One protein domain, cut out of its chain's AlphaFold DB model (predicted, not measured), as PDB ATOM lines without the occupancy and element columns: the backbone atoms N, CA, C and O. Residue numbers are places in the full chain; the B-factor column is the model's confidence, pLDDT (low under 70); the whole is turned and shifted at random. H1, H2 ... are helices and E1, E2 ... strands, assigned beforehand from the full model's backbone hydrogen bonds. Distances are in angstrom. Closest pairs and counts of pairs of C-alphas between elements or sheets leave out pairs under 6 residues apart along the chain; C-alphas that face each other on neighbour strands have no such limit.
ATOM      1  N   TYR A 395     -89.070 -42.321 -25.070       96.50
ATOM      2  CA  TYR A 395     -88.176 -41.710 -26.036       96.50
ATOM      3  C   TYR A 395     -87.453 -42.795 -26.832       96.50
ATOM      4  O   TYR A 395     -86.895 -43.729 -26.254       96.50
ATOM      5  N   ASP A 396     -87.469 -42.674 -28.157       96.44
ATOM      6  CA  ASP A 396     -86.656 -43.492 -29.052       96.44
ATOM      7  C   ASP A 396     -85.387 -42.708 -29.438       96.44
ATOM      8  O   ASP A 396     -85.466 -41.756 -30.225       96.44
ATOM      9  N   PRO A 397     -84.203 -43.087 -28.922       93.00
ATOM     10  CA  PRO A 397     -82.956 -42.383 -29.217       93.00
ATOM     11  C   PRO A 397     -82.507 -42.524 -30.679       93.00
ATOM     12  O   PRO A 397     -81.604 -41.809 -31.109       93.00
ATOM     13  N   THR A 398     -83.110 -43.431 -31.455       92.94
ATOM     14  CA  THR A 398     -82.722 -43.688 -32.849       92.94
ATOM     15  C   THR A 398     -83.268 -42.634 -33.801       92.94
ATOM     16  O   THR A 398     -82.576 -42.230 -34.735       92.94
ATOM     17  N   ASN A 399     -84.513 -42.206 -33.591       93.00
ATOM     18  CA  ASN A 399     -85.201 -41.263 -34.475       93.00
ATOM     19  C   ASN A 399     -85.729 -40.015 -33.754       93.00
ATOM     20  O   ASN A 399     -86.243 -39.117 -34.406       93.00
ATOM     21  N   GLY A 400     -85.610 -39.934 -32.428       93.50
ATOM     22  CA  GLY A 400     -86.073 -38.790 -31.654       93.50
ATOM     23  C   GLY A 400     -87.565 -38.806 -31.313       93.50
ATOM     24  O   GLY A 400     -88.080 -37.806 -30.819       93.50
ATOM     25  N   ALA A 401     -88.282 -39.904 -31.578       96.75
ATOM     26  CA  ALA A 401     -89.711 -39.994 -31.312       96.75
ATOM     27  C   ALA A 401     -90.006 -39.965 -29.808       96.75
ATOM     28  O   ALA A 401     -89.400 -40.703 -29.033       96.75
ATOM     29  N   VAL A 402     -90.991 -39.153 -29.414       97.75
ATOM     30  CA  VAL A 402     -91.488 -39.070 -28.036       97.75
ATOM     31  C   VAL A 402     -92.981 -39.379 -28.015       97.75
ATOM     32  O   VAL A 402     -93.752 -38.808 -28.789       97.75
ATOM     33  N   TRP A 403     -93.410 -40.281 -27.134       98.25
ATOM     34  CA  TRP A 403     -94.830 -40.589 -26.942       98.25
ATOM     35  C   TRP A 403     -95.178 -40.884 -25.490       98.25
ATOM     36  O   TRP A 403     -94.311 -41.127 -24.655       98.25
ATOM     37  N   GLY A 404     -96.474 -40.897 -25.195       97.56
ATOM     38  CA  GLY A 404     -97.010 -41.259 -23.890       97.56
ATOM     39  C   GLY A 404     -97.668 -40.079 -23.188       97.56
ATOM     40  O   GLY A 404     -98.198 -39.166 -23.825       97.56
ATOM     41  N   ILE A 405     -97.701 -40.112 -21.858       96.81
ATOM     42  CA  ILE A 405     -98.563 -39.202 -21.087       96.81
ATOM     43  C   ILE A 405     -98.140 -37.731 -21.207       96.81
ATOM     44  O   ILE A 405     -99.010 -36.865 -21.331       96.81
ATOM     45  N   GLY A 406     -96.831 -37.466 -21.242       97.25
ATOM     46  CA  GLY A 406     -96.253 -36.127 -21.336       97.25
ATOM     47  C   GLY A 406     -95.970 -35.663 -22.768       97.25
ATOM     48  O   GLY A 406     -95.381 -34.599 -22.957       97.25
ATOM     49  N   ALA A 407     -96.343 -36.442 -23.783       97.75
ATOM     50  CA  ALA A 407     -96.049 -36.157 -25.186       97.75
ATOM     51  C   ALA A 407     -97.329 -35.887 -25.992       97.75
ATOM     52  O   ALA A 407     -98.373 -36.451 -25.653       97.75
ATOM     53  N   PRO A 408     -97.276 -35.095 -27.078       96.75
ATOM     54  CA  PRO A 408     -98.428 -34.872 -27.950       96.75
ATOM     55  C   PRO A 408     -98.929 -36.172 -28.587       96.75
ATOM     56  O   PRO A 408    -100.136 -36.395 -28.675       96.75
ATOM     57  N   SER A 409     -97.999 -37.041 -28.991       97.94
ATOM     58  CA  SER A 409     -98.291 -38.379 -29.502       97.94
ATOM     59  C   SER A 409     -98.498 -39.360 -28.349       97.94
ATOM     60  O   SER A 409     -97.707 -39.406 -27.409       97.94
ATOM     61  N   LYS A 410     -99.552 -40.175 -28.404       96.12
ATOM     62  CA  LYS A 410     -99.866 -41.162 -27.355       96.12
ATOM     63  C   LYS A 410     -99.416 -42.568 -27.738       96.12
ATOM     64  O   LYS A 410     -99.228 -43.408 -26.861       96.12
ATOM     65  N   THR A 411     -99.180 -42.809 -29.027       97.31
ATOM     66  CA  THR A 411     -98.629 -44.069 -29.538       97.31
ATOM     67  C   THR A 411     -97.304 -43.859 -30.267       97.31
ATOM     68  O   THR A 411     -97.025 -42.785 -30.801       97.31
ATOM     69  N   ARG A 412     -96.492 -44.919 -30.349       96.31
ATOM     70  CA  ARG A 412     -95.229 -44.892 -31.104       96.31
ATOM     71  C   ARG A 412     -95.438 -44.602 -32.594       96.31
ATOM     72  O   ARG A 412     -94.639 -43.897 -33.196       96.31
ATOM     73  N   ALA A 413     -96.526 -45.099 -33.186       97.00
ATOM     74  CA  ALA A 413     -96.855 -44.837 -34.588       97.00
ATOM     75  C   ALA A 413     -97.143 -43.347 -34.842       97.00
ATOM     76  O   ALA A 413     -96.623 -42.774 -35.798       97.00
ATOM     77  N   GLU A 414     -97.917 -42.709 -33.958       97.69
ATOM     78  CA  GLU A 414     -98.156 -41.260 -34.003       97.69
ATOM     79  C   GLU A 414     -96.858 -40.470 -33.831       97.69
ATOM     80  O   GLU A 414     -96.648 -39.476 -34.520       97.69
ATOM     81  N   ALA A 415     -95.975 -40.895 -32.924       97.31
ATOM     82  CA  ALA A 415     -94.701 -40.222 -32.696       97.31
ATOM     83  C   ALA A 415     -93.753 -40.332 -33.892       97.31
ATOM     84  O   ALA A 415     -93.181 -39.324 -34.287       97.31
ATOM     85  N   ASN A 416     -93.660 -41.499 -34.531       96.31
ATOM     86  CA  ASN A 416     -92.855 -41.666 -35.742       96.31
ATOM     87  C   ASN A 416     -93.347 -40.755 -36.881       96.31
ATOM     88  O   ASN A 416     -92.551 -40.031 -37.472       96.31
ATOM     89  N   ALA A 417     -94.660 -40.707 -37.132       96.56
ATOM     90  CA  ALA A 417     -95.231 -39.799 -38.133       96.56
ATOM     91  C   ALA A 417     -95.003 -38.317 -37.778       96.56
ATOM     92  O   ALA A 417     -94.804 -37.470 -38.649       96.56
ATOM     93  N   ARG A 418     -95.019 -37.992 -36.480       94.81
ATOM     94  CA  ARG A 418     -94.758 -36.641 -35.979       94.81
ATOM     95  C   ARG A 418     -93.297 -36.230 -36.157       94.81
ATOM     96  O   ARG A 418     -93.062 -35.086 -36.534       94.81
ATOM     97  N   VAL A 419     -92.341 -37.137 -35.945       94.69
ATOM     98  CA  VAL A 419     -90.915 -36.907 -36.232       94.69
ATOM     99  C   VAL A 419     -90.712 -36.604 -37.712       94.69
ATOM    100  O   VAL A 419     -90.118 -35.580 -38.034       94.69
ATOM    101  N   GLU A 420     -91.278 -37.418 -38.608       94.19
ATOM    102  CA  GLU A 420     -91.188 -37.185 -40.059       94.19
ATOM    103  C   GLU A 420     -91.719 -35.798 -40.450       94.19
ATOM    104  O   GLU A 420     -91.126 -35.101 -41.275       94.19
ATOM    105  N   TRP A 421     -92.817 -35.363 -39.822       94.31
ATOM    106  CA  TRP A 421     -93.357 -34.021 -40.021       94.31
ATOM    107  C   TRP A 421     -92.434 -32.918 -39.481       94.31
ATOM    108  O   TRP A 421     -92.237 -31.918 -40.170       94.31
ATOM    109  N   ILE A 422     -91.857 -33.088 -38.284       91.75
ATOM    110  CA  ILE A 422     -90.921 -32.119 -37.683       91.75
ATOM    111  C   ILE A 422     -89.656 -31.987 -38.535       91.75
ATOM    112  O   ILE A 422     -89.194 -30.873 -38.771       91.75
ATOM    113  N   ASP A 423     -89.111 -33.098 -39.024       92.06
ATOM    114  CA  ASP A 423     -87.899 -33.103 -39.847       92.06
ATOM    115  C   ASP A 423     -88.131 -32.556 -41.261       92.06
ATOM    116  O   ASP A 423     -87.189 -32.100 -41.909       92.06
ATOM    117  N   ALA A 424     -89.384 -32.523 -41.724       94.50
ATOM    118  CA  ALA A 424     -89.771 -31.840 -42.955       94.50
ATOM    119  C   ALA A 424     -89.906 -30.310 -42.798       94.50
ATOM    120  O   ALA A 424     -90.057 -29.607 -43.802       94.50
ATOM    121  N   LEU A 425     -89.872 -29.768 -41.572       94.19
ATOM    122  CA  LEU A 425     -89.929 -28.322 -41.341       94.19
ATOM    123  C   LEU A 425     -88.637 -27.634 -41.792       94.19
ATOM    124  O   LEU A 425     -87.533 -28.163 -41.674       94.19
ATOM    125  N   ALA A 426     -88.761 -26.384 -42.248       95.81
ATOM    126  CA  ALA A 426     -87.594 -25.532 -42.450       95.81
ATOM    127  C   ALA A 426     -86.837 -25.339 -41.114       95.81
ATOM    128  O   ALA A 426     -87.496 -25.212 -40.078       95.81
ATOM    129  N   PRO A 427     -85.491 -25.238 -41.109       93.12
ATOM    130  CA  PRO A 427     -84.704 -25.122 -39.874       93.12
ATOM    131  C   PRO A 427     -85.176 -24.015 -38.919       93.12
ATOM    132  O   PRO A 427     -85.260 -24.239 -37.715       93.12
ATOM    133  N   GLU A 428     -85.560 -22.847 -39.445       92.25
ATOM    134  CA  GLU A 428     -86.094 -21.745 -38.630       92.25
ATOM    135  C   GLU A 428     -87.449 -22.081 -37.991       92.25
ATOM    136  O   GLU A 428     -87.697 -21.727 -36.841       92.25
ATOM    137  N   ALA A 429     -88.315 -22.804 -38.707       92.75
ATOM    138  CA  ALA A 429     -89.610 -23.237 -38.186       92.75
ATOM    139  C   ALA A 429     -89.457 -24.335 -37.121       92.75
ATOM    140  O   ALA A 429     -90.186 -24.320 -36.128       92.75
ATOM    141  N   LYS A 430     -88.490 -25.250 -37.295       90.56
ATOM    142  CA  LYS A 430     -88.138 -26.266 -36.291       90.56
ATOM    143  C   LYS A 430     -87.627 -25.608 -35.008       90.56
ATOM    144  O   LYS A 430     -88.193 -25.847 -33.945       90.56
ATOM    145  N   LEU A 431     -86.660 -24.694 -35.126       89.75
ATOM    146  CA  LEU A 431     -86.123 -23.947 -33.985       89.75
ATOM    147  C   LEU A 431     -87.212 -23.136 -33.266       89.75
ATOM    148  O   LEU A 431     -87.282 -23.152 -32.038       89.75
ATOM    149  N   ALA A 432     -88.084 -22.447 -34.012       91.12
ATOM    150  CA  ALA A 432     -89.184 -21.673 -33.434       91.12
ATOM    151  C   ALA A 432     -90.179 -22.556 -32.661       91.12
ATOM    152  O   ALA A 432     -90.600 -22.182 -31.566       91.12
ATOM    153  N   LYS A 433     -90.524 -23.740 -33.193       91.56
ATOM    154  CA  LYS A 433     -91.356 -24.735 -32.496       91.56
ATOM    155  C   LYS A 433     -90.695 -25.194 -31.196       91.56
ATOM    156  O   LYS A 433     -91.336 -25.151 -30.152       91.56
ATOM    157  N   GLU A 434     -89.438 -25.628 -31.259       90.50
ATOM    158  CA  GLU A 434     -88.702 -26.145 -30.098       90.50
ATOM    159  C   GLU A 434     -88.530 -25.068 -29.015       90.50
ATOM    160  O   GLU A 434     -88.748 -25.334 -27.835       90.50
ATOM    161  N   THR A 435     -88.257 -23.821 -29.418       90.81
ATOM    162  CA  THR A 435     -88.169 -22.667 -28.507       90.81
ATOM    163  C   THR A 435     -89.505 -22.404 -27.815       90.81
ATOM    164  O   THR A 435     -89.552 -22.269 -26.593       90.81
ATOM    165  N   ALA A 436     -90.610 -22.390 -28.567       92.56
ATOM    166  CA  ALA A 436     -91.939 -22.169 -28.004       92.56
ATOM    167  C   ALA A 436     -92.355 -23.293 -27.037       92.56
ATOM    168  O   ALA A 436     -92.952 -23.029 -25.988       92.56
ATOM    169  N   GLU A 437     -92.019 -24.549 -27.353       93.38
ATOM    170  CA  GLU A 437     -92.230 -25.681 -26.446       93.38
ATOM    171  C   GLU A 437     -91.388 -25.554 -25.175       93.38
ATOM    172  O   GLU A 437     -91.914 -25.771 -24.082       93.38
ATOM    173  N   ALA A 438     -90.123 -25.141 -25.293       91.81
ATOM    174  CA  ALA A 438     -89.222 -24.957 -24.159       91.81
ATOM    175  C   ALA A 438     -89.721 -23.866 -23.210       91.81
ATOM    176  O   ALA A 438     -89.820 -24.089 -22.000       91.81
ATOM    177  N   GLU A 439     -90.110 -22.711 -23.747       92.81
ATOM    178  CA  GLU A 439     -90.682 -21.615 -22.966       92.81
ATOM    179  C   GLU A 439     -91.980 -22.032 -22.264       92.81
ATOM    180  O   GLU A 439     -92.164 -21.761 -21.071       92.81
ATOM    181  N   CYS A 440     -92.869 -22.733 -22.975       95.12
ATOM    182  CA  CYS A 440     -94.130 -23.206 -22.419       95.12
ATOM    183  C   CYS A 440     -93.911 -24.243 -21.307       95.12
ATOM    184  O   CYS A 440     -94.469 -24.097 -20.217       95.12
ATOM    185  N   MET A 441     -93.048 -25.238 -21.534       95.19
ATOM    186  CA  MET A 441     -92.728 -26.261 -20.539       95.19
ATOM    187  C   MET A 441     -92.080 -25.641 -19.293       95.19
ATOM    188  O   MET A 441     -92.472 -25.968 -18.173       95.19
ATOM    189  N   LEU A 442     -91.141 -24.699 -19.448       93.12
ATOM    190  CA  LEU A 442     -90.532 -23.991 -18.315       93.12
ATOM    191  C   LEU A 442     -91.552 -23.174 -17.525       93.12
ATOM    192  O   LEU A 442     -91.475 -23.131 -16.293       93.12
ATOM    193  N   ARG A 443     -92.495 -22.519 -18.209       94.88
ATOM    194  CA  ARG A 443     -93.584 -21.782 -17.564       94.88
ATOM    195  C   ARG A 443     -94.456 -22.724 -16.731       94.88
ATOM    196  O   ARG A 443     -94.624 -22.463 -15.542       94.88
ATOM    197  N   LEU A 444     -94.915 -23.839 -17.300       96.50
ATOM    198  CA  LEU A 444     -95.726 -24.826 -16.578       96.50
ATOM    199  C   LEU A 444     -94.954 -25.474 -15.420       96.50
ATOM    200  O   LEU A 444     -95.478 -25.581 -14.315       96.50
ATOM    201  N   PHE A 445     -93.669 -25.800 -15.605       95.31
ATOM    202  CA  PHE A 445     -92.822 -26.282 -14.514       95.31
ATOM    203  C   PHE A 445     -92.716 -25.273 -13.369       95.31
ATOM    204  O   PHE A 445     -92.654 -25.685 -12.207       95.31
ATOM    205  N   ARG A 446     -92.669 -23.964 -13.655       92.81
ATOM    206  CA  ARG A 446     -92.702 -22.920 -12.617       92.81
ATOM    207  C   ARG A 446     -94.068 -22.859 -11.941       92.81
ATOM    208  O   ARG A 446     -94.095 -22.795 -10.715       92.81
ATOM    209  N   GLU A 447     -95.153 -22.918 -12.706       94.56
ATOM    210  CA  GLU A 447     -96.532 -22.916 -12.198       94.56
ATOM    211  C   GLU A 447     -96.786 -24.109 -11.265       94.56
ATOM    212  O   GLU A 447     -97.139 -23.888 -10.110       94.56
ATOM    213  N   GLU A 448     -96.465 -25.341 -11.674       94.94
ATOM    214  CA  GLU A 448     -96.528 -26.545 -10.824       94.94
ATOM    215  C   GLU A 448     -95.681 -26.408  -9.547       94.94
ATOM    216  O   GLU A 448     -95.995 -26.950  -8.483       94.94
ATOM    217  N   ASN A 449     -94.563 -25.680  -9.623       90.94
ATOM    218  CA  ASN A 449     -93.697 -25.510  -8.465       90.94
ATOM    219  C   ASN A 449     -94.348 -24.656  -7.375       90.94
ATOM    220  O   ASN A 449     -94.125 -24.939  -6.201       90.94
ATOM    221  N   ILE A 450     -95.093 -23.615  -7.758       89.62
ATOM    222  CA  ILE A 450     -95.633 -22.602  -6.837       89.62
ATOM    223  C   ILE A 450     -97.120 -22.785  -6.528       89.62
ATOM    224  O   ILE A 450     -97.559 -22.310  -5.484       89.62
ATOM    225  N   ASN A 451     -97.874 -23.444  -7.410       88.81
ATOM    226  CA  ASN A 451     -99.302 -23.683  -7.266       88.81
ATOM    227  C   ASN A 451     -99.555 -25.064  -6.639       88.81
ATOM    228  O   ASN A 451     -99.277 -26.101  -7.239       88.81
ATOM    229  N   ASP A 452    -100.115 -25.067  -5.433       85.38
ATOM    230  CA  ASP A 452    -100.487 -26.257  -4.658       85.38
ATOM    231  C   ASP A 452    -101.746 -26.977  -5.173       85.38
ATOM    232  O   ASP A 452    -102.100 -28.037  -4.659       85.38
ATOM    233  N   SER A 453    -102.391 -26.413  -6.194       89.75
ATOM    234  CA  SER A 453    -103.578 -26.934  -6.874       89.75
ATOM    235  C   SER A 453    -103.393 -27.035  -8.395       89.75
ATOM    236  O   SER A 453    -104.371 -27.104  -9.132       89.75
ATOM    237  N   PHE A 454    -102.140 -27.049  -8.875       93.06
ATOM    238  CA  PHE A 454    -101.807 -27.220 -10.296       93.06
ATOM    239  C   PHE A 454    -102.475 -28.466 -10.902       93.06
ATOM    240  O   PHE A 454    -102.280 -29.572 -10.388       93.06
ATOM    241  N   ASP A 455    -103.223 -28.306 -11.997       92.69
ATOM    242  CA  ASP A 455    -103.829 -29.435 -12.699       92.69
ATOM    243  C   ASP A 455    -102.798 -30.059 -13.647       92.69
ATOM    244  O   ASP A 455    -102.281 -29.414 -14.554       92.69
ATOM    245  N   ALA A 456    -102.511 -31.350 -13.475       89.56
ATOM    246  CA  ALA A 456    -101.608 -32.074 -14.368       89.56
ATOM    247  C   ALA A 456    -102.093 -32.085 -15.832       89.56
ATOM    248  O   ALA A 456    -101.284 -32.294 -16.737       89.56
ATOM    249  N   ASN A 457    -103.386 -31.842 -16.079       93.12
ATOM    250  CA  ASN A 457    -103.931 -31.682 -17.425       93.12
ATOM    251  C   ASN A 457    -103.461 -30.397 -18.121       93.12
ATOM    252  O   ASN A 457    -103.499 -30.357 -19.349       93.12
ATOM    253  N   ASP A 458    -102.952 -29.400 -17.391       95.12
ATOM    254  CA  ASP A 458    -102.380 -28.178 -17.977       95.12
ATOM    255  C   ASP A 458    -101.135 -28.475 -18.830       95.12
ATOM    256  O   ASP A 458    -100.751 -27.677 -19.684       95.12
ATOM    257  N   TYR A 459    -100.520 -29.650 -18.645       96.25
ATOM    258  CA  TYR A 459     -99.457 -30.144 -19.516       96.25
ATOM    259  C   TYR A 459     -99.947 -30.640 -20.879       96.25
ATOM    260  O   TYR A 459     -99.118 -30.834 -21.766       96.25
ATOM    261  N   GLN A 460    -101.247 -30.879 -21.075       95.19
ATOM    262  CA  GLN A 460    -101.754 -31.384 -22.349       95.19
ATOM    263  C   GLN A 460    -101.695 -30.299 -23.444       95.19
ATOM    264  O   GLN A 460    -101.966 -29.130 -23.176       95.19
TER     265      GLN A 460
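This is residues 395 to 460 of the 476 residues of the protein "Pyrazinamidase/nicotinamidase" of Chamaesiphon polymorphus CCALA 037 (UniProt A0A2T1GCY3). Two helices of unequal length, H1 and H2, meet near their ends as a V, with the long H2 as one arm and the shorter H1 as the other. Residues 395 to 411, largely loop with the short strand E1, gather beside H1, and beyond the far end of H2 the chain folds back so that the small helix H3 comes over part of H2. The printed part has 66 residues, with one named strand and three named helices in the order E1, H1, H2, H3, and its class is mostly helix. It is loose, with a radius of gyration of the C-alphas of 13.7 A, and its C-alphas span 39 by 27 by 17 A.

The printed part begins at Tyr 395, with its C-alpha at (-88.176, -41.710, -26.036). E1 is residues 402 to 404, 7.2 A from first to last C-alpha. H1 is residues 412 to 423, 16.4 A long, and its first C-alpha, that of Arg 412, is at (-95.229, -44.892, -31.104). H2 is residues 427 to 450, the longest helix with 24 residues and 34.9 A. It runs from C-alpha 427 at (-84.704, -25.122, -39.874) to C-alpha 450 at (-95.633, -22.602, -6.837). H3 is residues 456 to 459, 5.9 A long, and ends at C-alpha 459 at (-99.457, -30.144, -19.516).

E1 pairs with no named strand. Between E1 and H1 the closest C-alphas are those of Trp 403 and Ala 415, 5.8 A apart. H1 and H2 are close but not clearly touching, and their closest C-alphas, those of Ile 422 and Lys 430, are 6.6 A apart. Their lines stand at a steep tilt of 54 degrees, opposite ways. H2 and H3 only just touch, with 3 pairs of C-alphas within 8 A, and H2 does so with residues 441 to 444 alone. The closest C-alphas of this pair are those of Leu 444 and Tyr 459, 7.1 A apart. E1 is apart from H2 and from H3, and H1 is apart from H3. In H1 and H2 every pair of O i and N i+4 is within hydrogen-bond range; H3 is too short for such a pair, and its one pair of O i and N i+3 is within range.

The two C-alphas farthest apart are those of Ala 424 and Asp 452, at 40.2 A. The first and last printed C-alphas, of Tyr 395 and Gln 460, are 17.5 A apart. The printed part has no cut. The links from H1 to H2 and from H2 to H3 are tight, with 3 and 5 residues, the link from E1 to H1 is short, with 7 residues, and no link is long. The mean pLDDT of the printed part is 94.1, and no printed residue is under 70.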